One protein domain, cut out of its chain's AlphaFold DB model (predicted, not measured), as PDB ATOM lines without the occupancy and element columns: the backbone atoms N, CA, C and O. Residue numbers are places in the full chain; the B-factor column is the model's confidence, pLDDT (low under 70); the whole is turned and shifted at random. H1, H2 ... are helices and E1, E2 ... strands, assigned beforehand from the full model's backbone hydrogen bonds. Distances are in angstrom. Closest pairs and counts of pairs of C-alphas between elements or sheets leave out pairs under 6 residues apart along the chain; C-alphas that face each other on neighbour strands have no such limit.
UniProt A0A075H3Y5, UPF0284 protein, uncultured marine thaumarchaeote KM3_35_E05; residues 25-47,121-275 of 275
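This is residues 25 to 47 and 121 to 275 of the 275 residues of the protein "UPF0284 protein" of uncultured marine thaumarchaeote KM3_35_E05 (UniProt A0A075H3Y5). A strongly twisted sheet of four parallel strands has one face covered by the helices H2, H6 and H7, while no named helix is on its other face. At the end toward which the strands run, H3, H4 and H5 make a second cluster of crossed helices. The printed part has 178 residues, with eight named helices and four named strands in the order E1 H1 H2 E2 H3 H4 H5 H6 E3 H7 E4 H8; the sheet's order is E1 E2 E3 E4, and the class is mixed, helices and strands. The whole is compact, with a radius of gyration of the C-alphas of 15.1 A and spans of 42 by 34 by 28 A.

The sheet holds E1, residues 25 to 31, 19.2 A long from C-alpha 25 at (-31.365, 47.230, -21.619); E2, residues 156 to 162, 19.9 A; E3, residues 238 to 242; and E4, residues 264 to 267, ending at C-alpha 267 at (-29.746, 35.945, -14.047). The longer helices are H2, residues 133 to 151, 26.7 A; H6, residues 222 to 236, 21.2 A; H4, residues 192 to 205, 20.1 A; H7, residues 245 to 257, 18.8 A; and H3, residues 166 to 176, 15.1 A. H5 is residues 211 to 218, H1 residues 35 to 38 and H8 residues 270 to 273.

Across the sheet, N 28 and O 158 are 2.8 A apart between E1 and E2, N 159 and O 240 2.8 A between E2 and E3, and N 241 and O 265 2.9 A between E3 and E4, each within hydrogen-bond range. The sheet forms two layers, helices on one face of a sheet, with H2, H6 and H7 at heights of 11.3 A, 8.8 A and 10.7 A. H6 runs along the strands over E2 and E3, at 2 degrees to E2 on the local plane. H6 touches H2, closest at the C-alphas of Gly 147 and Met 229, 3.9 A, and H7, at those of Ala 227 and Ala 254, 5.0 A. E3, H7, E4 is a strand-helix-strand unit, two parallel neighbour strands with a helix between, with a right-handed crossover; E2, H3 H4 H5 H6, E3 is another. H3 touches H7, the C-alphas of Ala 170 and Gln 246 5.0 A apart, and H4, those of Ala 172 and Val 199 4.9 A apart. H5 touches H2, H3 and H4. H1 is close to H3 but not clearly touching; H8 touches no helix. Every O i to N i+4 pair is within hydrogen-bond range in H2, H3, H4 and H5, but 8 of 11 in H6 and 7 of 9 in H7; H1 and H8 are too short for such a pair.

The C-alphas farthest apart, of Cys 153 and Ser 193, are 43.7 A apart. Residues 48 to 120 are not printed, and C-alphas 47 and 121 are 21.0 A apart across the cut. Of the links printed whole, H3 to H4 is long, with 15 residues. The pLDDT is under 70 at residues 44 to 47, 183 to 191 and 275.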
ATOM      1  N   PHE A  25     -30.807  47.801 -22.837       98.44
ATOM      2  CA  PHE A  25     -31.365  47.230 -21.619       98.44
ATOM      3  C   PHE A  25     -32.109  48.304 -20.835       98.44
ATOM      4  O   PHE A  25     -31.728  49.471 -20.844       98.44
ATOM      5  N   LEU A  26     -33.134  47.887 -20.101       98.62
ATOM      6  CA  LEU A  26     -33.807  48.704 -19.101       98.62
ATOM      7  C   LEU A  26     -33.876  47.896 -17.814       98.62
ATOM      8  O   LEU A  26     -34.348  46.759 -17.827       98.62
ATOM      9  N   PHE A  27     -33.411  48.475 -16.713       98.62
ATOM     10  CA  PHE A  27     -33.505  47.854 -15.401       98.62
ATOM     11  C   PHE A  27     -34.763  48.324 -14.670       98.62
ATOM     12  O   PHE A  27     -34.956  49.509 -14.417       98.62
ATOM     13  N   SER A  28     -35.626  47.389 -14.309       98.44
ATOM     14  CA  SER A  28     -36.775  47.618 -13.447       98.44
ATOM     15  C   SER A  28     -36.482  47.046 -12.069       98.44
ATOM     16  O   SER A  28     -36.316  45.836 -11.924       98.44
ATOM     17  N   PHE A  29     -36.466  47.905 -11.054       98.50
ATOM     18  CA  PHE A  29     -36.249  47.501  -9.672       98.50
ATOM     19  C   PHE A  29     -37.564  47.475  -8.901       98.50
ATOM     20  O   PHE A  29     -38.147  48.521  -8.605       98.50
ATOM     21  N   VAL A  30     -38.039  46.269  -8.595       98.75
ATOM     22  CA  VAL A  30     -39.291  46.050  -7.872       98.75
ATOM     23  C   VAL A  30     -39.010  45.999  -6.377       98.75
ATOM     24  O   VAL A  30     -38.390  45.062  -5.879       98.75
ATOM     25  N   ILE A  31     -39.487  47.000  -5.649       98.31
ATOM     26  CA  ILE A  31     -39.388  47.033  -4.191       98.31
ATOM     27  C   ILE A  31     -40.694  46.544  -3.573       98.31
ATOM     28  O   ILE A  31     -41.789  46.885  -4.032       98.31
ATOM     29  N   SER A  32     -40.586  45.719  -2.534       98.12
ATOM     30  CA  SER A  32     -41.749  45.186  -1.824       98.12
ATOM     31  C   SER A  32     -41.410  44.864  -0.368       98.12
ATOM     32  O   SER A  32     -40.285  45.077   0.086       98.12
ATOM     33  N   TYR A  33     -42.397  44.425   0.404       97.50
ATOM     34  CA  TYR A  33     -42.248  44.116   1.818       97.50
ATOM     35  C   TYR A  33     -43.176  42.974   2.226       97.50
ATOM     36  O   TYR A  33     -44.294  42.853   1.723       97.50
ATOM     37  N   THR A  34     -42.729  42.167   3.185       97.50
ATOM     38  CA  THR A  34     -43.562  41.190   3.889       97.50
ATOM     39  C   THR A  34     -43.301  41.276   5.390       97.50
ATOM     40  O   THR A  34     -42.150  41.298   5.820       97.50
ATOM     41  N   GLU A  35     -44.354  41.264   6.205       96.56
ATOM     42  CA  GLU A  35     -44.267  41.174   7.672       96.56
ATOM     43  C   GLU A  35     -43.569  39.875   8.127       96.56
ATOM     44  O   GLU A  35     -43.085  39.787   9.251       96.56
ATOM     45  N   THR A  36     -43.407  38.882   7.242       95.12
ATOM     46  CA  THR A  36     -42.570  37.695   7.491       95.12
ATOM     47  C   THR A  36     -41.137  38.070   7.871       95.12
ATOM     48  O   THR A  36     -40.503  37.349   8.637       95.12
ATOM     49  N   CYS A  37     -40.614  39.200   7.380       91.94
ATOM     50  CA  CYS A  37     -39.273  39.663   7.734       91.94
ATOM     51  C   CYS A  37     -39.135  40.156   9.183       91.94
ATOM     52  O   CYS A  37     -38.013  40.257   9.671       91.94
ATOM     53  N   GLU A  38     -40.250  40.412   9.877       91.88
ATOM     54  CA  GLU A  38     -40.269  40.830  11.284       91.88
ATOM     55  C   GLU A  38     -40.041  39.644  12.240       91.88
ATOM     56  O   GLU A  38     -39.843  39.837  13.438       91.88
ATOM     57  N   ILE A  39     -40.026  38.403  11.728       90.19
ATOM     58  CA  ILE A  39     -39.694  37.218  12.524       90.19
ATOM     59  C   ILE A  39     -38.209  37.275  12.927       90.19
ATOM     60  O   ILE A  39     -37.336  37.264  12.051       90.19
ATOM     61  N   PRO A  40     -37.879  37.251  14.232       86.25
ATOM     62  CA  PRO A  40     -36.494  37.304  14.683       86.25
ATOM     63  C   PRO A  40     -35.628  36.200  14.065       86.25
ATOM     64  O   PRO A  40     -35.963  35.017  14.118       86.25
ATOM     65  N   GLY A  41     -34.490  36.588  13.482       79.56
ATOM     66  CA  GLY A  41     -33.518  35.659  12.900       79.56
ATOM     67  C   GLY A  41     -33.871  35.111  11.512       79.56
ATOM     68  O   GLY A  41     -33.169  34.221  11.032       79.56
ATOM     69  N   ILE A  42     -34.922  35.607  10.846       78.31
ATOM     70  CA  ILE A  42     -35.305  35.124   9.506       78.31
ATOM     71  C   ILE A  42     -34.459  35.721   8.377       78.31
ATOM     72  O   ILE A  42     -34.175  35.057   7.376       78.31
ATOM     73  N   THR A  43     -34.057  36.980   8.530       72.25
ATOM     74  CA  THR A  43     -33.302  37.735   7.535       72.25
ATOM     75  C   THR A  43     -32.357  38.718   8.214       72.25
ATOM     76  O   THR A  43     -32.575  39.123   9.351       72.25
ATOM     77  N   VAL A  44     -31.304  39.084   7.489       65.50
ATOM     78  CA  VAL A  44     -30.315  40.109   7.864       65.50
ATOM     79  C   VAL A  44     -30.292  41.255   6.852       65.50
ATOM     80  O   VAL A  44     -29.275  41.919   6.663       65.50
ATOM     81  N   ALA A  45     -31.396  41.433   6.124       57.78
ATOM     82  CA  ALA A  45     -31.585  42.532   5.187       57.78
ATOM     83  C   ALA A  45     -31.759  43.853   5.963       57.78
ATOM     84  O   ALA A  45     -32.873  44.350   6.113       57.78
ATOM     85  N   GLY A  46     -30.651  44.379   6.489       53.84
ATOM     86  CA  GLY A  46     -30.599  45.484   7.446       53.84
ATOM     87  C   GLY A  46     -29.926  45.052   8.754       53.84
ATOM     88  O   GLY A  46     -30.060  43.906   9.181       53.84
ATOM     89  N   ALA A  47     -29.180  45.966   9.380       56.34
ATOM     90  CA  ALA A  47     -28.389  45.683  10.583       56.34
ATOM     91  C   ALA A  47     -29.242  45.471  11.851       56.34
ATOM     92  O   ALA A  47     -28.763  44.878  12.815       56.34
ATOM     93  N   HIS A 121     -48.507  45.703   1.317       97.62
ATOM     94  CA  HIS A 121     -47.411  44.825   1.714       97.62
ATOM     95  C   HIS A 121     -47.920  43.451   2.178       97.62
ATOM     96  O   HIS A 121     -49.047  43.316   2.655       97.62
ATOM     97  N   GLY A 122     -47.074  42.429   2.054       98.06
ATOM     98  CA  GLY A 122     -47.411  41.059   2.435       98.06
ATOM     99  C   GLY A 122     -47.459  40.852   3.947       98.06
ATOM    100  O   GLY A 122     -46.720  41.485   4.702       98.06
ATOM    101  N   LYS A 123     -48.290  39.919   4.393       98.31
ATOM    102  CA  LYS A 123     -48.428  39.512   5.793       98.31
ATOM    103  C   LYS A 123     -47.390  38.481   6.213       98.31
ATOM    104  O   LYS A 123     -46.565  38.029   5.414       98.31
ATOM    105  N   ASN A 124     -47.400  38.149   7.500       97.38
ATOM    106  CA  ASN A 124     -46.548  37.118   8.066       97.38
ATOM    107  C   ASN A 124     -47.127  35.726   7.771       97.38
ATOM    108  O   ASN A 124     -48.039  35.261   8.460       97.38
ATOM    109  N   ILE A 125     -46.525  35.031   6.801       97.69
ATOM    110  CA  ILE A 125     -47.000  33.721   6.319       97.69
ATOM    111  C   ILE A 125     -46.966  32.616   7.389       97.69
ATOM    112  O   ILE A 125     -47.630  31.585   7.259       97.69
ATOM    113  N   ALA A 126     -46.225  32.822   8.484       96.06
ATOM    114  CA  ALA A 126     -46.200  31.894   9.611       96.06
ATOM    115  C   ALA A 126     -47.490  31.946  10.448       96.06
ATOM    116  O   ALA A 126     -47.765  31.010  11.198       96.06
ATOM    117  N   ILE A 127     -48.266  33.031  10.353       96.88
ATOM    118  CA  ILE A 127     -49.411  33.318  11.229       96.88
ATOM    119  C   ILE A 127     -50.716  33.344  10.433       96.88
ATOM    120  O   ILE A 127     -51.690  32.727  10.863       96.88
ATOM    121  N   GLU A 128     -50.721  33.958   9.254       97.81
ATOM    122  CA  GLU A 128     -51.903  34.161   8.406       97.81
ATOM    123  C   GLU A 128     -51.533  34.099   6.907       97.81
ATOM    124  O   GLU A 128     -50.345  34.001   6.594       97.81
ATOM    125  N   PRO A 129     -52.503  34.102   5.969       98.25
ATOM    126  CA  PRO A 129     -52.212  34.192   4.537       98.25
ATOM    127  C   PRO A 129     -51.373  35.428   4.188       98.25
ATOM    128  O   PRO A 129     -51.664  36.525   4.658       98.25
ATOM    129  N   GLY A 130     -50.353  35.261   3.343       97.81
ATOM    130  CA  GLY A 130     -49.451  36.341   2.928       97.81
ATOM    131  C   GLY A 130     -50.138  37.498   2.197       97.81
ATOM    132  O   GLY A 130     -49.701  38.642   2.326       97.81
ATOM    133  N   LEU A 131     -51.206  37.228   1.443       98.19
ATOM    134  CA  LEU A 131     -51.974  38.215   0.685       98.19
ATOM    135  C   LEU A 131     -53.457  37.844   0.646       98.19
ATOM    136  O   LEU A 131     -53.833  36.675   0.616       98.19
ATOM    137  N   GLU A 132     -54.311  38.855   0.518       97.12
ATOM    138  CA  GLU A 132     -55.675  38.635   0.045       97.12
ATOM    139  C   GLU A 132     -55.667  38.227  -1.435       97.12
ATOM    140  O   GLU A 132     -54.867  38.728  -2.228       97.12
ATOM    141  N   GLN A 133     -56.600  37.365  -1.839       95.62
ATOM    142  CA  GLN A 133     -56.688  36.880  -3.221       95.62
ATOM    143  C   GLN A 133     -56.938  38.022  -4.227       95.62
ATOM    144  O   GLN A 133     -56.388  38.022  -5.328       95.62
ATOM    145  N   SER A 134     -57.700  39.041  -3.823       96.31
ATOM    146  CA  SER A 134     -57.895  40.292  -4.570       96.31
ATOM    147  C   SER A 134     -56.572  41.016  -4.844       96.31
ATOM    148  O   SER A 134     -56.344  41.473  -5.964       96.31
ATOM    149  N   ASN A 135     -55.674  41.069  -3.855       96.56
ATOM    150  CA  ASN A 135     -54.360  41.695  -3.991       96.56
ATOM    151  C   ASN A 135     -53.449  40.899  -4.932       96.56
ATOM    152  O   ASN A 135     -52.664  41.510  -5.652       96.56
ATOM    153  N   VAL A 136     -53.571  39.566  -4.983       98.25
ATOM    154  CA  VAL A 136     -52.834  38.732  -5.953       98.25
ATOM    155  C   VAL A 136     -53.230  39.089  -7.383       98.25
ATOM    156  O   VAL A 136     -52.362  39.377  -8.207       98.25
ATOM    157  N   VAL A 137     -54.536  39.122  -7.671       97.44
ATOM    158  CA  VAL A 137     -55.056  39.477  -9.002       97.44
ATOM    159  C   VAL A 137     -54.648  40.901  -9.371       97.44
ATOM    160  O   VAL A 137     -54.096  41.128 -10.446       97.44
ATOM    161  N   HIS A 138     -54.837  41.846  -8.448       97.62
ATOM    162  CA  HIS A 138     -54.458  43.239  -8.654       97.62
ATOM    163  C   HIS A 138     -52.959  43.398  -8.947       97.62
ATOM    164  O   HIS A 138     -52.587  44.111  -9.878       97.62
ATOM    165  N   ALA A 139     -52.094  42.692  -8.209       98.44
ATOM    166  CA  ALA A 139     -50.653  42.715  -8.433       98.44
ATOM    167  C   ALA A 139     -50.275  42.184  -9.822       98.44
ATOM    168  O   ALA A 139     -49.468  42.811 -10.510       98.44
ATOM    169  N   ILE A 140     -50.886  41.080 -10.265       98.50
ATOM    170  CA  ILE A 140     -50.666  40.531 -11.612       98.50
ATOM    171  C   ILE A 140     -51.096  41.540 -12.679       98.50
ATOM    172  O   ILE A 140     -50.339  41.791 -13.616       98.50
ATOM    173  N   ASP A 141     -52.272  42.149 -12.543       98.12
ATOM    174  CA  ASP A 141     -52.794  43.087 -13.540       98.12
ATOM    175  C   ASP A 141     -51.959  44.373 -13.620       98.12
ATOM    176  O   ASP A 141     -51.591  44.807 -14.717       98.12
ATOM    177  N   CYS A 142     -51.557  44.941 -12.478       98.38
ATOM    178  CA  CYS A 142     -50.599  46.048 -12.439       98.38
ATOM    179  C   CYS A 142     -49.255  45.657 -13.071       98.38
ATOM    180  O   CYS A 142     -48.690  46.428 -13.854       98.38
ATOM    181  N   GLY A 143     -48.769  44.450 -12.772       98.62
ATOM    182  CA  GLY A 143     -47.559  43.886 -13.359       98.62
ATOM    183  C   GLY A 143     -47.654  43.800 -14.879       98.62
ATOM    184  O   GLY A 143     -46.746  44.244 -15.572       98.62
ATOM    185  N   ARG A 144     -48.776  43.317 -15.421       98.75
ATOM    186  CA  ARG A 144     -49.019  43.225 -16.871       98.75
ATOM    187  C   ARG A 144     -48.991  44.587 -17.564       98.75
ATOM    188  O   ARG A 144     -48.423  44.720 -18.646       98.75
ATOM    189  N   ILE A 145     -49.587  45.608 -16.952       98.56
ATOM    190  CA  ILE A 145     -49.605  46.968 -17.512       98.56
ATOM    191  C   ILE A 145     -48.182  47.537 -17.582       98.56
ATOM    192  O   ILE A 145     -47.752  48.026 -18.634       98.56
ATOM    193  N   LEU A 146     -47.433  47.451 -16.480       98.56
ATOM    194  CA  LEU A 146     -46.072  47.982 -16.416       98.56
ATOM    195  C   LEU A 146     -45.090  47.148 -17.244       98.56
ATOM    196  O   LEU A 146     -44.280  47.721 -17.967       98.56
ATOM    197  N   GLY A 147     -45.205  45.819 -17.227       98.62
ATOM    198  CA  GLY A 147     -44.398  44.907 -18.039       98.62
ATOM    199  C   GLY A 147     -44.510  45.214 -19.528       98.62
ATOM    200  O   GLY A 147     -43.494  45.454 -20.177       98.62
ATOM    201  N   ARG A 148     -45.739  45.318 -20.052       98.62
ATOM    202  CA  ARG A 148     -45.998  45.705 -21.447       98.62
ATOM    203  C   ARG A 148     -45.400  47.067 -21.796       98.62
ATOM    204  O   ARG A 148     -44.774  47.215 -22.843       98.62
ATOM    205  N   THR A 149     -45.598  48.053 -20.920       98.56
ATOM    206  CA  THR A 149     -45.135  49.430 -21.144       98.56
ATOM    207  C   THR A 149     -43.612  49.489 -21.204       98.56
ATOM    208  O   THR A 149     -43.055  49.954 -22.194       98.56
ATOM    209  N   LEU A 150     -42.927  48.962 -20.188       98.62
ATOM    210  CA  LEU A 150     -41.467  49.012 -20.095       98.62
ATOM    211  C   LEU A 150     -40.794  48.155 -21.172       98.62
ATOM    212  O   LEU A 150     -39.782  48.570 -21.734       98.62
ATOM    213  N   ALA A 151     -41.375  47.002 -21.514       98.44
ATOM    214  CA  ALA A 151     -40.866  46.145 -22.579       98.44
ATOM    215  C   ALA A 151     -40.878  46.821 -23.956       98.44
ATOM    216  O   ALA A 151     -40.010  46.544 -24.775       98.44
ATOM    217  N   SER A 152     -41.823  47.733 -24.209       98.06
ATOM    218  CA  SER A 152     -41.875  48.488 -25.469       98.06
ATOM    219  C   SER A 152     -40.743  49.513 -25.628       98.06
ATOM    220  O   SER A 152     -40.527  50.029 -26.722       98.06
ATOM    221  N   CYS A 153     -40.011  49.804 -24.547       97.38
ATOM    222  CA  CYS A 153     -38.943  50.798 -24.513       97.38
ATOM    223  C   CYS A 153     -37.533  50.185 -24.558       97.38
ATOM    224  O   CYS A 153     -36.559  50.924 -24.423       97.38
ATOM    225  N   THR A 154     -37.399  48.859 -24.685       98.12
ATOM    226  CA  THR A 154     -36.110  48.161 -24.552       98.12
ATOM    227  C   THR A 154     -36.046  46.871 -25.377       98.12
ATOM    228  O   THR A 154     -37.062  46.221 -25.619       98.12
ATOM    229  N   ASP A 155     -34.841  46.447 -25.758       98.06
ATOM    230  CA  ASP A 155     -34.583  45.140 -26.388       98.06
ATOM    231  C   ASP A 155     -34.403  44.010 -25.350       98.06
ATOM    232  O   ASP A 155     -34.486  42.814 -25.674       98.06
ATOM    233  N   CYS A 156     -34.130  44.388 -24.096       98.44
ATOM    234  CA  CYS A 156     -34.149  43.487 -22.958       98.44
ATOM    235  C   CYS A 156     -34.578  44.204 -21.667       98.44
ATOM    236  O   CYS A 156     -33.994  45.214 -21.263       98.44
ATOM    237  N   LEU A 157     -35.608  43.683 -21.003       98.81
ATOM    238  CA  LEU A 157     -36.060  44.150 -19.696       98.81
ATOM    239  C   LEU A 157     -35.414  43.298 -18.600       98.81
ATOM    240  O   LEU A 157     -35.652  42.095 -18.514       98.81
ATOM    241  N   ILE A 158     -34.619  43.920 -17.739       98.75
ATOM    242  CA  ILE A 158     -34.062  43.276 -16.550       98.75
ATOM    243  C   ILE A 158     -34.986  43.597 -15.379       98.75
ATOM    244  O   ILE A 158     -35.206  44.768 -15.087       98.75
ATOM    245  N   ILE A 159     -35.517  42.586 -14.699       98.75
ATOM    246  CA  ILE A 159     -36.406  42.767 -13.547       98.75
ATOM    247  C   ILE A 159     -35.690  42.258 -12.301       98.75
ATOM    248  O   ILE A 159     -35.540  41.050 -12.122       98.75
ATOM    249  N   GLY A 160     -35.218  43.184 -11.471       98.19
ATOM    250  CA  GLY A 160     -34.639  42.900 -10.159       98.19
ATOM    251  C   GLY A 160     -35.636  43.158  -9.033       98.19
ATOM    252  O   GLY A 160     -36.663  43.808  -9.234       98.19
ATOM    253  N   GLU A 161     -35.313  42.676  -7.836       97.88
ATOM    254  CA  GLU A 161     -36.138  42.859  -6.641       97.88
ATOM    255  C   GLU A 161     -35.329  43.303  -5.419       97.88
ATOM    256  O   GLU A 161     -34.132  43.027  -5.323       97.88
ATOM    257  N   SER A 162     -36.005  43.981  -4.491       95.94
ATOM    258  CA  SER A 162     -35.588  44.047  -3.090       95.94
ATOM    259  C   SER A 162     -36.796  43.823  -2.186       95.94
ATOM    260  O   SER A 162     -37.665  44.690  -2.030       95.94
ATOM    261  N   ILE A 163     -36.852  42.625  -1.604       94.94
ATOM    262  CA  ILE A 163     -37.796  42.254  -0.554       94.94
ATOM    263  C   ILE A 163     -37.109  41.476   0.591       94.94
ATOM    264  O   ILE A 163     -36.653  40.336   0.430       94.94
ATOM    265  N   PRO A 164     -37.085  42.036   1.814       92.00
ATOM    266  CA  PRO A 164     -36.684  41.305   3.005       92.00
ATOM    267  C   PRO A 164     -37.512  40.034   3.209       92.00
ATOM    268  O   PRO A 164     -38.728  40.041   3.065       92.00
ATOM    269  N   ALA A 165     -36.841  38.941   3.579       92.12
ATOM    270  CA  ALA A 165     -37.429  37.602   3.710       92.12
ATOM    271  C   ALA A 165     -38.046  36.993   2.428       92.12
ATOM    272  O   ALA A 165     -38.613  35.904   2.517       92.12
ATOM    273  N   GLY A 166     -37.823  37.580   1.242       94.19
ATOM    274  CA  GLY A 166     -38.312  37.044  -0.038       94.19
ATOM    275  C   GLY A 166     -37.871  35.603  -0.336       94.19
ATOM    276  O   GLY A 166     -38.599  34.823  -0.936       94.19
ATOM    277  N   THR A 167     -36.692  35.182   0.142       92.12
ATOM    278  CA  THR A 167     -36.254  33.771   0.020       92.12
ATOM    279  C   THR A 167     -37.158  32.786   0.775       92.12
ATOM    280  O   THR A 167     -37.291  31.636   0.362       92.12
ATOM    281  N   THR A 168     -37.780  33.214   1.879       93.88
ATOM    282  CA  THR A 168     -38.654  32.373   2.710       93.88
ATOM    283  C   THR A 168     -40.027  32.218   2.066       93.88
ATOM    284  O   THR A 168     -40.520  31.097   1.957       93.88
ATOM    285  N   THR A 169     -40.619  33.313   1.591       96.62
ATOM    286  CA  THR A 169     -41.894  33.305   0.857       96.62
ATOM    287  C   THR A 169     -41.753  32.572  -0.477       96.62
ATOM    288  O   THR A 169     -42.570  31.713  -0.795       96.62
ATOM    289  N   ALA A 170     -40.651  32.775  -1.207       96.50
ATOM    290  CA  ALA A 170     -40.347  32.018  -2.421       96.50
ATOM    291  C   ALA A 170     -40.240  30.505  -2.169       96.50
ATOM    292  O   ALA A 170     -40.793  29.713  -2.934       96.50
ATOM    293  N   LEU A 171     -39.575  30.086  -1.082       94.38
ATOM    294  CA  LEU A 171     -39.544  28.675  -0.690       94.38
ATOM    295  C   LEU A 171     -40.951  28.148  -0.403       94.38
ATOM    296  O   LEU A 171     -41.290  27.049  -0.840       94.38
ATOM    297  N   ALA A 172     -41.741  28.907   0.358       96.06
ATOM    298  CA  ALA A 172     -43.080  28.501   0.748       96.06
ATOM    299  C   ALA A 172     -43.982  28.321  -0.476       96.06
ATOM    300  O   ALA A 172     -44.654  27.297  -0.582       96.06
ATOM    301  N   VAL A 173     -43.912  29.236  -1.447       97.56
ATOM    302  CA  VAL A 173     -44.602  29.127  -2.739       97.56
ATOM    303  C   VAL A 173     -44.149  27.887  -3.513       97.56
ATOM    304  O   VAL A 173     -44.986  27.078  -3.906       97.56
ATOM    305  N   LEU A 174     -42.841  27.682  -3.699       96.12
ATOM    306  CA  LEU A 174     -42.321  26.538  -4.462       96.12
ATOM    307  C   LEU A 174     -42.719  25.194  -3.833       96.12
ATOM    308  O   LEU A 174     -43.221  24.315  -4.535       96.12
ATOM    309  N   LYS A 175     -42.572  25.049  -2.511       94.81
ATOM    310  CA  LYS A 175     -43.000  23.836  -1.795       94.81
ATOM    311  C   LYS A 175     -44.516  23.651  -1.839       94.81
ATOM    312  O   LYS A 175     -44.981  22.525  -2.007       94.81
ATOM    313  N   SER A 176     -45.289  24.735  -1.753       95.56
ATOM    314  CA  SER A 176     -46.751  24.677  -1.879       95.56
ATOM    315  C   SER A 176     -47.169  24.181  -3.260       95.56
ATOM    316  O   SER A 176     -48.082  23.371  -3.344       95.56
ATOM    317  N   LEU A 177     -46.434  24.523  -4.322       95.31
ATOM    318  CA  LEU A 177     -46.629  23.978  -5.676       95.31
ATOM    319  C   LEU A 177     -46.103  22.540  -5.861       95.31
ATOM    320  O   LEU A 177     -46.206  21.988  -6.953       95.31
ATOM    321  N   GLY A 178     -45.529  21.919  -4.824       92.12
ATOM    322  CA  GLY A 178     -44.960  20.570  -4.898       92.12
ATOM    323  C   GLY A 178     -43.582  20.498  -5.564       92.12
ATOM    324  O   GLY A 178     -43.150  19.418  -5.960       92.12
ATOM    325  N   ILE A 179     -42.881  21.627  -5.701       91.75
ATOM    326  CA  ILE A 179     -41.520  21.678  -6.242       91.75
ATOM    327  C   ILE A 179     -40.529  21.463  -5.094       91.75
ATOM    328  O   ILE A 179     -40.552  22.196  -4.101       91.75
ATOM    329  N   ASP A 180     -39.632  20.482  -5.238       83.50
ATOM    330  CA  ASP A 180     -38.532  20.277  -4.290       83.50
ATOM    331  C   ASP A 180     -37.515  21.419  -4.423       83.50
ATOM    332  O   ASP A 180     -36.659  21.434  -5.308       83.50
ATOM    333  N   ALA A 181     -37.667  22.423  -3.564       79.69
ATOM    334  CA  ALA A 181     -36.836  23.613  -3.537       79.69
ATOM    335  C   ALA A 181     -35.981  23.662  -2.267       79.69
ATOM    336  O   ALA A 181     -36.437  23.377  -1.153       79.69
ATOM    337  N   ARG A 182     -34.727  24.089  -2.437       70.56
ATOM    338  CA  ARG A 182     -33.780  24.382  -1.354       70.56
ATOM    339  C   ARG A 182     -33.564  25.889  -1.262       70.56
ATOM    340  O   ARG A 182     -33.685  26.604  -2.253       70.56
ATOM    341  N   VAL A 183     -33.283  26.372  -0.054       63.03
ATOM    342  CA  VAL A 183     -33.178  27.810   0.228       63.03
ATOM    343  C   VAL A 183     -31.729  28.261   0.222       63.03
ATOM    344  O   VAL A 183     -30.933  27.678   0.960       63.03
ATOM    345  N   SER A 184     -31.453  29.356  -0.485       59.19
ATOM    346  CA  SER A 184     -30.284  30.215  -0.275       59.19
ATOM    347  C   SER A 184     -30.561  31.285   0.792       59.19
ATOM    348  O   SER A 184     -31.717  31.617   1.086       59.19
ATOM    349  N   SER A 185     -29.536  31.819   1.457       57.88
ATOM    350  CA  SER A 185     -29.741  32.866   2.473       57.88
ATOM    351  C   SER A 185     -28.652  33.922   2.475       57.88
ATOM    352  O   SER A 185     -27.472  33.610   2.441       57.88
ATOM    353  N   SER A 186     -29.042  35.179   2.701       55.19
ATOM    354  CA  SER A 186     -28.120  36.307   2.899       55.19
ATOM    355  C   SER A 186     -27.316  36.250   4.212       55.19
ATOM    356  O   SER A 186     -26.618  37.203   4.546       55.19
ATOM    357  N   MET A 187     -27.414  35.152   4.972       56.12
ATOM    358  CA  MET A 187     -26.733  34.963   6.255       56.12
ATOM    359  C   MET A 187     -25.588  33.959   6.114       56.12
ATOM    360  O   MET A 187     -25.813  32.908   5.515       56.12
ATOM    361  N   PRO A 188     -24.432  34.176   6.776       49.84
ATOM    362  CA  PRO A 188     -23.331  33.206   6.806       49.84
ATOM    363  C   PRO A 188     -23.744  31.818   7.320       49.84
ATOM    364  O   PRO A 188     -23.188  30.807   6.903       49.84
ATOM    365  N   LYS A 189     -24.739  31.759   8.220       58.41
ATOM    366  CA  LYS A 189     -25.388  30.521   8.660       58.41
ATOM    367  C   LYS A 189     -26.871  30.584   8.309       58.41
ATOM    368  O   LYS A 189     -27.656  31.208   9.016       58.41
ATOM    369  N   ASN A 190     -27.243  29.946   7.203       59.50
ATOM    370  CA  ASN A 190     -28.624  29.881   6.732       59.50
ATOM    371  C   ASN A 190     -29.528  29.243   7.817       59.50
ATOM    372  O   ASN A 190     -29.271  28.097   8.213       59.50
ATOM    373  N   PRO A 191     -30.566  29.938   8.325       69.44
ATOM    374  CA  PRO A 191     -31.437  29.459   9.399       69.44
ATOM    375  C   PRO A 191     -32.462  28.454   8.844       69.44
ATOM    376  O   PRO A 191     -33.674  28.657   8.923       69.44
ATOM    377  N   LYS A 192     -31.972  27.366   8.238       73.44
ATOM    378  CA  LYS A 192     -32.787  26.402   7.485       73.44
ATOM    379  C   LYS A 192     -33.927  25.825   8.328       73.44
ATOM    380  O   LYS A 192     -35.032  25.694   7.819       73.44
ATOM    381  N   SER A 193     -33.691  25.542   9.613       79.50
ATOM    382  CA  SER A 193     -34.727  25.045  10.531       79.50
ATOM    383  C   SER A 193     -35.852  26.059  10.754       79.50
ATOM    384  O   SER A 193     -37.018  25.690  10.672       79.50
ATOM    385  N   LEU A 194     -35.518  27.336  10.970       83.06
ATOM    386  CA  LEU A 194     -36.509  28.398  11.160       83.06
ATOM    387  C   LEU A 194     -37.326  28.629   9.884       83.06
ATOM    388  O   LEU A 194     -38.553  28.676   9.946       83.06
ATOM    389  N   LYS A 195     -36.659  28.725   8.725       83.25
ATOM    390  CA  LYS A 195     -37.337  28.878   7.427       83.25
ATOM    391  C   LYS A 195     -38.264  27.700   7.147       83.25
ATOM    392  O   LYS A 195     -39.414  27.917   6.786       83.25
ATOM    393  N   ASN A 196     -37.794  26.469   7.358       84.56
ATOM    394  CA  ASN A 196     -38.617  25.278   7.164       84.56
ATOM    395  C   ASN A 196     -39.837  25.272   8.090       84.56
ATOM    396  O   ASN A 196     -40.926  25.040   7.592       84.56
ATOM    397  N   GLY A 197     -39.691  25.629   9.370       88.94
ATOM    398  CA  GLY A 197     -40.834  25.705  10.287       88.94
ATOM    399  C   GLY A 197     -41.872  26.764   9.889       88.94
ATOM    400  O   GLY A 197     -43.067  26.559  10.074       88.94
ATOM    401  N   ILE A 198     -41.450  27.893   9.308       91.69
ATOM    402  CA  ILE A 198     -42.380  28.894   8.751       91.69
ATOM    403  C   ILE A 198     -43.107  28.332   7.527       91.69
ATOM    404  O   ILE A 198     -44.321  28.483   7.407       91.69
ATOM    405  N   VAL A 199     -42.370  27.679   6.629       91.56
ATOM    406  CA  VAL A 199     -42.945  27.092   5.417       91.56
ATOM    407  C   VAL A 199     -43.902  25.947   5.746       91.56
ATOM    408  O   VAL A 199     -44.961  25.866   5.138       91.56
ATOM    409  N   GLU A 200     -43.582  25.110   6.731       91.81
ATOM    410  CA  GLU A 200     -44.464  24.049   7.230       91.81
ATOM    411  C   GLU A 200     -45.794  24.622   7.725       91.81
ATOM    412  O   GLU A 200     -46.838  24.171   7.275       91.81
ATOM    413  N   LYS A 201     -45.777  25.699   8.522       94.50
ATOM    414  CA  LYS A 201     -47.016  26.377   8.948       94.50
ATOM    415  C   LYS A 201     -47.842  26.915   7.779       94.50
ATOM    416  O   LYS A 201     -49.067  26.880   7.828       94.50
ATOM    417  N   ALA A 202     -47.190  27.448   6.744       94.75
ATOM    418  CA  ALA A 202     -47.892  27.919   5.553       94.75
ATOM    419  C   ALA A 202     -48.517  26.748   4.771       94.75
ATOM    420  O   ALA A 202     -49.662  26.853   4.337       94.75
ATOM    421  N   LEU A 203     -47.800  25.629   4.638       93.00
ATOM    422  CA  LEU A 203     -48.280  24.403   3.988       93.00
ATOM    423  C   LEU A 203     -49.444  23.761   4.754       93.00
ATOM    424  O   LEU A 203     -50.438  23.395   4.144       93.00
ATOM    425  N   GLU A 204     -49.366  23.685   6.084       95.62
ATOM    426  CA  GLU A 204     -50.442  23.156   6.939       95.62
ATOM    427  C   GLU A 204     -51.741  23.967   6.830       95.62
ATOM    428  O   GLU A 204     -52.828  23.445   7.080       95.62
ATOM    429  N   ARG A 205     -51.647  25.251   6.460       96.31
ATOM    430  CA  ARG A 205     -52.809  26.136   6.318       96.31
ATOM    431  C   ARG A 205     -53.626  25.849   5.060       96.31
ATOM    432  O   ARG A 205     -54.817  26.152   5.042       96.31
ATOM    433  N   SER A 206     -53.001  25.331   4.002       94.00
ATOM    434  CA  SER A 206     -53.669  25.100   2.722       94.00
ATOM    435  C   SER A 206     -52.968  24.029   1.892       94.00
ATOM    436  O   SER A 206     -51.797  24.166   1.537       94.00
ATOM    437  N   ASP A 207     -53.740  23.029   1.472       92.38
ATOM    438  CA  ASP A 207     -53.300  21.998   0.530       92.38
ATOM    439  C   ASP A 207     -53.493  22.398  -0.947       92.38
ATOM    440  O   ASP A 207     -53.135  21.626  -1.844       92.38
ATOM    441  N   SER A 208     -54.051  23.588  -1.224       94.81
ATOM    442  CA  SER A 208     -54.323  24.035  -2.597       94.81
ATOM    443  C   SER A 208     -53.037  24.094  -3.421       94.81
ATOM    444  O   SER A 208     -52.003  24.597  -2.975       94.81
ATOM    445  N   LYS A 209     -53.113  23.574  -4.649       93.50
ATOM    446  CA  LYS A 209     -52.054  23.670  -5.664       93.50
ATOM    447  C   LYS A 209     -52.375  24.710  -6.733       93.50
ATOM    448  O   LYS A 209     -51.565  24.913  -7.635       93.50
ATOM    449  N   GLU A 210     -53.526  25.374  -6.621       96.06
ATOM    450  CA  GLU A 210     -53.907  26.440  -7.535       96.06
ATOM    451  C   GLU A 210     -52.967  27.641  -7.335       96.06
ATOM    452  O   GLU A 210     -52.856  28.153  -6.217       96.06
ATOM    453  N   PRO A 211     -52.267  28.114  -8.383       95.62
ATOM    454  CA  PRO A 211     -51.183  29.087  -8.237       95.62
ATOM    455  C   PRO A 211     -51.570  30.366  -7.489       95.62
ATOM    456  O   PRO A 211     -50.774  30.888  -6.715       95.62
ATOM    457  N   TYR A 212     -52.791  30.868  -7.682       96.69
ATOM    458  CA  TYR A 212     -53.229  32.121  -7.062       96.69
ATOM    459  C   TYR A 212     -53.536  31.923  -5.574       96.69
ATOM    460  O   TYR A 212     -53.200  32.788  -4.767       96.69
ATOM    461  N   ASP A 213     -54.090  30.766  -5.202       97.75
ATOM    462  CA  ASP A 213     -54.312  30.388  -3.804       97.75
ATOM    463  C   ASP A 213     -52.983  30.182  -3.081       97.75
ATOM    464  O   ASP A 213     -52.813  30.622  -1.945       97.75
ATOM    465  N   VAL A 214     -52.015  29.554  -3.756       97.94
ATOM    466  CA  VAL A 214     -50.666  29.365  -3.220       97.94
ATOM    467  C   VAL A 214     -49.999  30.707  -2.932       97.94
ATOM    468  O   VAL A 214     -49.443  30.890  -1.849       97.94
ATOM    469  N   ILE A 215     -50.060  31.659  -3.867       97.69
ATOM    470  CA  ILE A 215     -49.501  33.000  -3.656       97.69
ATOM    471  C   ILE A 215     -50.234  33.720  -2.523       97.69
ATOM    472  O   ILE A 215     -49.577  34.306  -1.666       97.69
ATOM    473  N   ALA A 216     -51.569  33.668  -2.499       98.19
ATOM    474  CA  ALA A 216     -52.367  34.292  -1.446       98.19
ATOM    475  C   ALA A 216     -51.987  33.742  -0.063       98.19
ATOM    476  O   ALA A 216     -51.801  34.491   0.891       98.19
ATOM    477  N   ASN A 217     -51.794  32.430   0.039       98.25
ATOM    478  CA  ASN A 217     -51.453  31.771   1.291       98.25
ATOM    479  C   ASN A 217     -49.998  32.011   1.733       98.25
ATOM    480  O   ASN A 217     -49.753  32.345   2.889       98.25
ATOM    481  N   ALA A 218     -49.033  31.826   0.831       97.62
ATOM    482  CA  ALA A 218     -47.622  31.640   1.185       97.62
ATOM    483  C   ALA A 218     -46.656  32.640   0.526       97.62
ATOM    484  O   ALA A 218     -45.455  32.614   0.806       97.62
ATOM    485  N   GLY A 219     -47.152  33.482  -0.378       97.56
ATOM    486  CA  GLY A 219     -46.349  34.415  -1.152       97.56
ATOM    487  C   GLY A 219     -46.158  35.780  -0.497       97.56
ATOM    488  O   GLY A 219     -46.488  36.027   0.662       97.56
ATOM    489  N   ASP A 220     -45.619  36.680  -1.304       98.38
ATOM    490  CA  ASP A 220     -45.472  38.105  -1.039       98.38
ATOM    491  C   ASP A 220     -45.901  38.888  -2.292       98.38
ATOM    492  O   ASP A 220     -46.084  38.272  -3.344       98.38
ATOM    493  N   PRO A 221     -46.085  40.218  -2.218       98.44
ATOM    494  CA  PRO A 221     -46.584  40.994  -3.351       98.44
ATOM    495  C   PRO A 221     -45.650  41.037  -4.572       98.44
ATOM    496  O   PRO A 221     -46.121  41.260  -5.689       98.44
ATOM    497  N   MET A 222     -44.337  40.842  -4.390       98.56
ATOM    498  CA  MET A 222     -43.361  40.924  -5.480       98.56
ATOM    499  C   MET A 222     -43.535  39.759  -6.454       98.56
ATOM    500  O   MET A 222     -43.539  39.983  -7.663       98.56
ATOM    501  N   ILE A 223     -43.768  38.539  -5.958       98.62
ATOM    502  CA  ILE A 223     -43.931  37.340  -6.800       98.62
ATOM    503  C   ILE A 223     -45.046  37.490  -7.866       98.62
ATOM    504  O   ILE A 223     -44.736  37.366  -9.056       98.62
ATOM    505  N   PRO A 224     -46.325  37.758  -7.515       98.56
ATOM    506  CA  PRO A 224     -47.399  37.913  -8.496       98.56
ATOM    507  C   PRO A 224     -47.198  39.141  -9.386       98.56
ATOM    508  O   PRO A 224     -47.486  39.084 -10.581       98.56
ATOM    509  N   PHE A 225     -46.660  40.234  -8.838       98.81
ATOM    510  CA  PHE A 225     -46.389  41.441  -9.610       98.81
ATOM    511  C   PHE A 225     -45.360  41.186 -10.723       98.81
ATOM    512  O   PHE A 225     -45.616  41.476 -11.894       98.81
ATOM    513  N   VAL A 226     -44.220  40.572 -10.388       98.81
ATOM    514  CA  VAL A 226     -43.174  40.239 -11.365       98.81
ATOM    515  C   VAL A 226     -43.653  39.159 -12.340       98.81
ATOM    516  O   VAL A 226     -43.340  39.246 -13.526       98.81
ATOM    517  N   ALA A 227     -44.463  38.188 -11.903       98.69
ATOM    518  CA  ALA A 227     -45.074  37.217 -12.815       98.69
ATOM    519  C   ALA A 227     -45.981  37.902 -13.859       98.69
ATOM    520  O   ALA A 227     -45.910  37.583 -15.048       98.69
ATOM    521  N   GLY A 228     -46.768  38.903 -13.446       98.69
ATOM    522  CA  GLY A 228     -47.552  39.741 -14.358       98.69
ATOM    523  C   GLY A 228     -46.685  40.539 -15.337       98.69
ATOM    524  O   GLY A 228     -46.974  40.570 -16.538       98.69
ATOM    525  N   MET A 229     -45.584  41.131 -14.853       98.81
ATOM    526  CA  MET A 229     -44.619  41.823 -15.717       98.81
ATOM    527  C   MET A 229     -44.032  40.881 -16.763       98.81
ATOM    528  O   MET A 229     -44.072  41.184 -17.952       98.81
ATOM    529  N   LEU A 230     -43.526  39.727 -16.327       98.81
ATOM    530  CA  LEU A 230     -42.920  38.710 -17.181       98.81
ATOM    531  C   LEU A 230     -43.876  38.237 -18.279       98.81
ATOM    532  O   LEU A 230     -43.472  38.113 -19.438       98.81
ATOM    533  N   SER A 231     -45.136  38.008 -17.906       98.44
ATOM    534  CA  SER A 231     -46.173  37.499 -18.801       98.44
ATOM    535  C   SER A 231     -46.321  38.358 -20.053       98.44
ATOM    536  O   SER A 231     -46.283  37.846 -21.163       98.44
ATOM    537  N   THR A 232     -46.370  39.680 -19.890       98.56
ATOM    538  CA  THR A 232     -46.534  40.613 -21.017       98.56
ATOM    539  C   THR A 232     -45.222  41.098 -21.615       98.56
ATOM    540  O   THR A 232     -45.155  41.358 -22.814       98.56
ATOM    541  N   ALA A 233     -44.166  41.226 -20.810       98.69
ATOM    542  CA  ALA A 233     -42.874  41.691 -21.292       98.69
ATOM    543  C   ALA A 233     -42.237  40.680 -22.252       98.69
ATOM    544  O   ALA A 233     -41.720  41.078 -23.294       98.69
ATOM    545  N   SER A 234     -42.329  39.381 -21.943       98.38
ATOM    546  CA  SER A 234     -41.748  38.319 -22.778       98.38
ATOM    547  C   SER A 234     -42.406  38.206 -24.163       98.38
ATOM    548  O   SER A 234     -41.744  37.841 -25.132       98.38
ATOM    549  N   GLU A 235     -43.669  38.620 -24.316       98.19
ATOM    550  CA  GLU A 235     -44.336  38.710 -25.627       98.19
ATOM    551  C   GLU A 235     -43.683  39.759 -26.547       98.19
ATOM    552  O   GLU A 235     -43.753  39.653 -27.775       98.19
ATOM    553  N   ILE A 236     -43.019  40.765 -25.971       98.12
ATOM    554  CA  ILE A 236     -42.503  41.940 -26.685       98.12
ATOM    555  C   ILE A 236     -40.981  41.904 -26.807       98.12
ATOM    556  O   ILE A 236     -40.452  42.154 -27.888       98.12
ATOM    557  N   THR A 237     -40.282  41.585 -25.720       98.31
ATOM    558  CA  THR A 237     -38.830  41.746 -25.594       98.31
ATOM    559  C   THR A 237     -38.204  40.597 -24.796       98.31
ATOM    560  O   THR A 237     -38.914  39.754 -24.246       98.31
ATOM    561  N   ASN A 238     -36.872  40.530 -24.732       98.56
ATOM    562  CA  ASN A 238     -36.194  39.546 -23.879       98.56
ATOM    563  C   ASN A 238     -36.274  39.973 -22.410       98.56
ATOM    564  O   ASN A 238     -36.132  41.150 -22.099       98.56
ATOM    565  N   VAL A 239     -36.430  39.034 -21.484       98.75
ATOM    566  CA  VAL A 239     -36.540  39.324 -20.053       98.75
ATOM    567  C   VAL A 239     -35.465  38.582 -19.272       98.75
ATOM    568  O   VAL A 239     -35.326  37.363 -19.381       98.75
ATOM    569  N   ILE A 240     -34.725  39.320 -18.449       98.56
ATOM    570  CA  ILE A 240     -33.847  38.749 -17.429       98.56
ATOM    571  C   ILE A 240     -34.528  38.928 -16.079       98.56
ATOM    572  O   ILE A 240     -34.684  40.047 -15.599       98.56
ATOM    573  N   LEU A 241     -34.900  37.822 -15.445       98.62
ATOM    574  CA  LEU A 241     -35.306  37.807 -14.045       98.62
ATOM    575  C   LEU A 241     -34.037  37.819 -13.184       98.62
ATOM    576  O   LEU A 241     -33.356  36.800 -13.057       98.62
ATOM    577  N   ALA A 242     -33.677  38.984 -12.649       97.62
ATOM    578  CA  ALA A 242     -32.429  39.207 -11.929       97.62
ATOM    579  C   ALA A 242     -32.595  38.885 -10.436       97.62
ATOM    580  O   ALA A 242     -32.954  39.745  -9.633       97.62
ATOM    581  N   GLY A 243     -32.345  37.630 -10.066       94.88
ATOM    582  CA  GLY A 243     -32.470  37.149  -8.693       94.88
ATOM    583  C   GLY A 243     -32.280  35.638  -8.569       94.88
ATOM    584  O   GLY A 243     -32.032  34.937  -9.546       94.88
ATOM    585  N   GLY A 244     -32.376  35.136  -7.338       93.50
ATOM    586  CA  GLY A 244     -32.183  33.721  -7.010       93.50
ATOM    587  C   GLY A 244     -33.492  32.934  -6.934       93.50
ATOM    588  O   GLY A 244     -34.322  32.966  -7.842       93.50
ATOM    589  N   THR A 245     -33.690  32.237  -5.813       92.12
ATOM    590  CA  THR A 245     -34.882  31.419  -5.521       92.12
ATOM    591  C   THR A 245     -36.193  32.194  -5.695       92.12
ATOM    592  O   THR A 245     -37.183  31.628  -6.148       92.12
ATOM    593  N   GLN A 246     -36.190  33.498  -5.413       95.75
ATOM    594  CA  GLN A 246     -37.308  34.413  -5.654       95.75
ATOM    595  C   GLN A 246     -37.768  34.384  -7.116       95.75
ATOM    596  O   GLN A 246     -38.947  34.179  -7.398       95.75
ATOM    597  N   MET A 247     -36.828  34.497  -8.056       97.50
ATOM    598  CA  MET A 247     -37.127  34.480  -9.488       97.50
ATOM    599  C   MET A 247     -37.522  33.087  -9.987       97.50
ATOM    600  O   MET A 247     -38.295  32.971 -10.937       97.50
ATOM    601  N   ALA A 248     -37.077  32.020  -9.316       95.62
ATOM    602  CA  ALA A 248     -37.587  30.674  -9.571       95.62
ATOM    603  C   ALA A 248     -39.061  30.528  -9.144       95.62
ATOM    604  O   ALA A 248     -39.843  29.916  -9.872       95.62
ATOM    605  N   ALA A 249     -39.466  31.123  -8.013       97.25
ATOM    606  CA  ALA A 249     -40.867  31.164  -7.589       97.25
ATOM    607  C   ALA A 249     -41.731  31.989  -8.556       97.25
ATOM    608  O   ALA A 249     -42.791  31.524  -8.971       97.25
ATOM    609  N   VAL A 250     -41.241  33.155  -8.997       98.31
ATOM    610  CA  VAL A 250     -41.866  33.948 -10.073       98.31
ATOM    611  C   VAL A 250     -42.085  33.094 -11.318       98.31
ATOM    612  O   VAL A 250     -43.195  33.058 -11.840       98.31
ATOM    613  N   LEU A 251     -41.060  32.374 -11.787       96.69
ATOM    614  CA  LEU A 251     -41.157  31.546 -12.989       96.69
ATOM    615  C   LEU A 251     -42.158  30.392 -12.817       96.69
ATOM    616  O   LEU A 251     -42.910  30.083 -13.739       96.69
ATOM    617  N   ALA A 252     -42.199  29.773 -11.632       95.75
ATOM    618  CA  ALA A 252     -43.157  28.718 -11.310       95.75
ATOM    619  C   ALA A 252     -44.605  29.225 -11.371       95.75
ATOM    620  O   ALA A 252     -45.457  28.562 -11.960       95.75
ATOM    621  N   ILE A 253     -44.863  30.423 -10.842       95.31
ATOM    622  CA  ILE A 253     -46.164  31.091 -10.951       95.31
ATOM    623  C   ILE A 253     -46.463  31.508 -12.388       95.31
ATOM    624  O   ILE A 253     -47.584  31.317 -12.859       95.31
ATOM    625  N   ALA A 254     -45.476  32.033 -13.110       94.81
ATOM    626  CA  ALA A 254     -45.667  32.554 -14.456       94.81
ATOM    627  C   ALA A 254     -46.117  31.486 -15.462       94.81
ATOM    628  O   ALA A 254     -46.760  31.816 -16.455       94.81
ATOM    629  N   LYS A 255     -45.873  30.195 -15.185       93.50
ATOM    630  CA  LYS A 255     -46.455  29.083 -15.960       93.50
ATOM    631  C   LYS A 255     -47.985  29.125 -16.010       93.50
ATOM    632  O   LYS A 255     -48.564  28.678 -16.991       93.50
ATOM    633  N   SER A 256     -48.631  29.676 -14.980       91.12
ATOM    634  CA  SER A 256     -50.089  29.848 -14.929       91.12
ATOM    635  C   SER A 256     -50.580  31.099 -15.657       91.12
ATOM    636  O   SER A 256     -51.678  31.101 -16.204       91.12
ATOM    637  N   THR A 257     -49.769  32.161 -15.699       90.12
ATOM    638  CA  THR A 257     -50.113  33.412 -16.390       90.12
ATOM    639  C   THR A 257     -49.706  33.413 -17.864       90.12
ATOM    640  O   THR A 257     -50.210  34.245 -18.613       90.12
ATOM    641  N   GLY A 258     -48.810  32.506 -18.267       95.38
ATOM    642  CA  GLY A 258     -48.200  32.422 -19.595       95.38
ATOM    643  C   GLY A 258     -47.024  33.388 -19.768       95.38
ATOM    644  O   GLY A 258     -47.086  34.521 -19.293       95.38
ATOM    645  N   TYR A 259     -45.957  32.935 -20.435       97.56
ATOM    646  CA  TYR A 259     -44.797  33.732 -20.865       97.56
ATOM    647  C   TYR A 259     -44.078  33.038 -22.042       97.56
ATOM    648  O   TYR A 259     -44.236  31.830 -22.233       97.56
ATOM    649  N   ASP A 260     -43.272  33.767 -22.824       96.69
ATOM    650  CA  ASP A 260     -42.447  33.169 -23.890       96.69
ATOM    651  C   ASP A 260     -41.151  32.573 -23.317       96.69
ATOM    652  O   ASP A 260     -40.180  33.278 -23.042       96.69
ATOM    653  N   GLU A 261     -41.111  31.247 -23.171       94.19
ATOM    654  CA  GLU A 261     -39.955  30.514 -22.637       94.19
ATOM    655  C   GLU A 261     -38.646  30.702 -23.421       94.19
ATOM    656  O   GLU A 261     -37.575  30.400 -22.895       94.19
ATOM    657  N   ASN A 262     -38.693  31.162 -24.676       94.38
ATOM    658  CA  ASN A 262     -37.492  31.387 -25.485       94.38
ATOM    659  C   ASN A 262     -36.888  32.780 -25.289       94.38
ATOM    660  O   ASN A 262     -35.810  33.056 -25.820       94.38
ATOM    661  N   ARG A 263     -37.578  33.652 -24.551       96.62
ATOM    662  CA  ARG A 263     -37.198  35.046 -24.303       96.62
ATOM    663  C   ARG A 263     -36.954  35.335 -22.832       96.62
ATOM    664  O   ARG A 263     -36.916  36.498 -22.448       96.62
ATOM    665  N   VAL A 264     -36.788  34.310 -22.003       97.62
ATOM    666  CA  VAL A 264     -36.649  34.479 -20.555       97.62
ATOM    667  C   VAL A 264     -35.431  33.729 -20.045       97.62
ATOM    668  O   VAL A 264     -35.233  32.557 -20.363       97.62
ATOM    669  N   ALA A 265     -34.648  34.398 -19.204       97.50
ATOM    670  CA  ALA A 265     -33.582  33.785 -18.427       97.50
ATOM    671  C   ALA A 265     -33.626  34.271 -16.973       97.50
ATOM    672  O   ALA A 265     -33.996  35.413 -16.701       97.50
ATOM    673  N   ILE A 266     -33.208  33.415 -16.040       97.25
ATOM    674  CA  ILE A 266     -32.875  33.840 -14.676       97.25
ATOM    675  C   ILE A 266     -31.394  34.215 -14.661       97.25
ATOM    676  O   ILE A 266     -30.539  33.392 -14.988       97.25
ATOM    677  N   GLY A 267     -31.101  35.459 -14.289       96.12
ATOM    678  CA  GLY A 267     -29.746  35.945 -14.047       96.12
ATOM    679  C   GLY A 267     -29.470  35.972 -12.549       96.12
ATOM    680  O   GLY A 267     -30.156  36.673 -11.810       96.12
ATOM    681  N   THR A 268     -28.467  35.224 -12.093       94.19
ATOM    682  CA  THR A 268     -28.080  35.165 -10.678       94.19
ATOM    683  C   THR A 268     -26.558  35.143 -10.521       94.19
ATOM    684  O   THR A 268     -25.817  35.101 -11.501       94.19
ATOM    685  N   THR A 269     -26.084  35.197  -9.280       91.75
ATOM    686  CA  THR A 269     -24.652  35.186  -8.945       91.75
ATOM    687  C   THR A 269     -24.156  33.775  -8.637       91.75
ATOM    688  O   THR A 269     -24.933  32.923  -8.199       91.75
ATOM    689  N   SER A 270     -22.847  33.540  -8.776       88.31
ATOM    690  CA  SER A 270     -22.219  32.274  -8.365       88.31
ATOM    691  C   SER A 270     -22.462  31.952  -6.890       88.31
ATOM    692  O   SER A 270     -22.665  30.795  -6.556       88.31
ATOM    693  N   TYR A 271     -22.569  32.966  -6.021       83.81
ATOM    694  CA  TYR A 271     -22.879  32.777  -4.598       83.81
ATOM    695  C   TYR A 271     -24.204  32.052  -4.340       83.81
ATOM    696  O   TYR A 271     -24.344  31.436  -3.294       83.81
ATOM    697  N   ILE A 272     -25.168  32.147  -5.263       84.31
ATOM    698  CA  ILE A 272     -26.466  31.468  -5.149       84.31
ATOM    699  C   ILE A 272     -26.432  30.088  -5.806       84.31
ATOM    700  O   ILE A 272     -27.126  29.184  -5.360       84.31
ATOM    701  N   ILE A 273     -25.662  29.931  -6.882       84.69
ATOM    702  CA  ILE A 273     -25.528  28.655  -7.596       84.69
ATOM    703  C   ILE A 273     -24.681  27.654  -6.805       84.69
ATOM    704  O   ILE A 273     -24.964  26.459  -6.842       84.69
ATOM    705  N   ASP A 274     -23.652  28.141  -6.114       80.62
ATOM    706  CA  ASP A 274     -22.702  27.321  -5.368       80.62
ATOM    707  C   ASP A 274     -23.189  26.997  -3.925       80.62
ATOM    708  O   ASP A 274     -22.455  26.345  -3.179       80.62
ATOM    709  N   GLU A 275     -24.397  27.441  -3.519       69.62
ATOM    710  CA  GLU A 275     -25.027  27.208  -2.190       69.62
ATOM    711  C   GLU A 275     -25.957  25.975  -2.154       69.62
ATOM    712  O   GLU A 275     -25.907  25.220  -1.148       69.62
TER     713      GLU A 275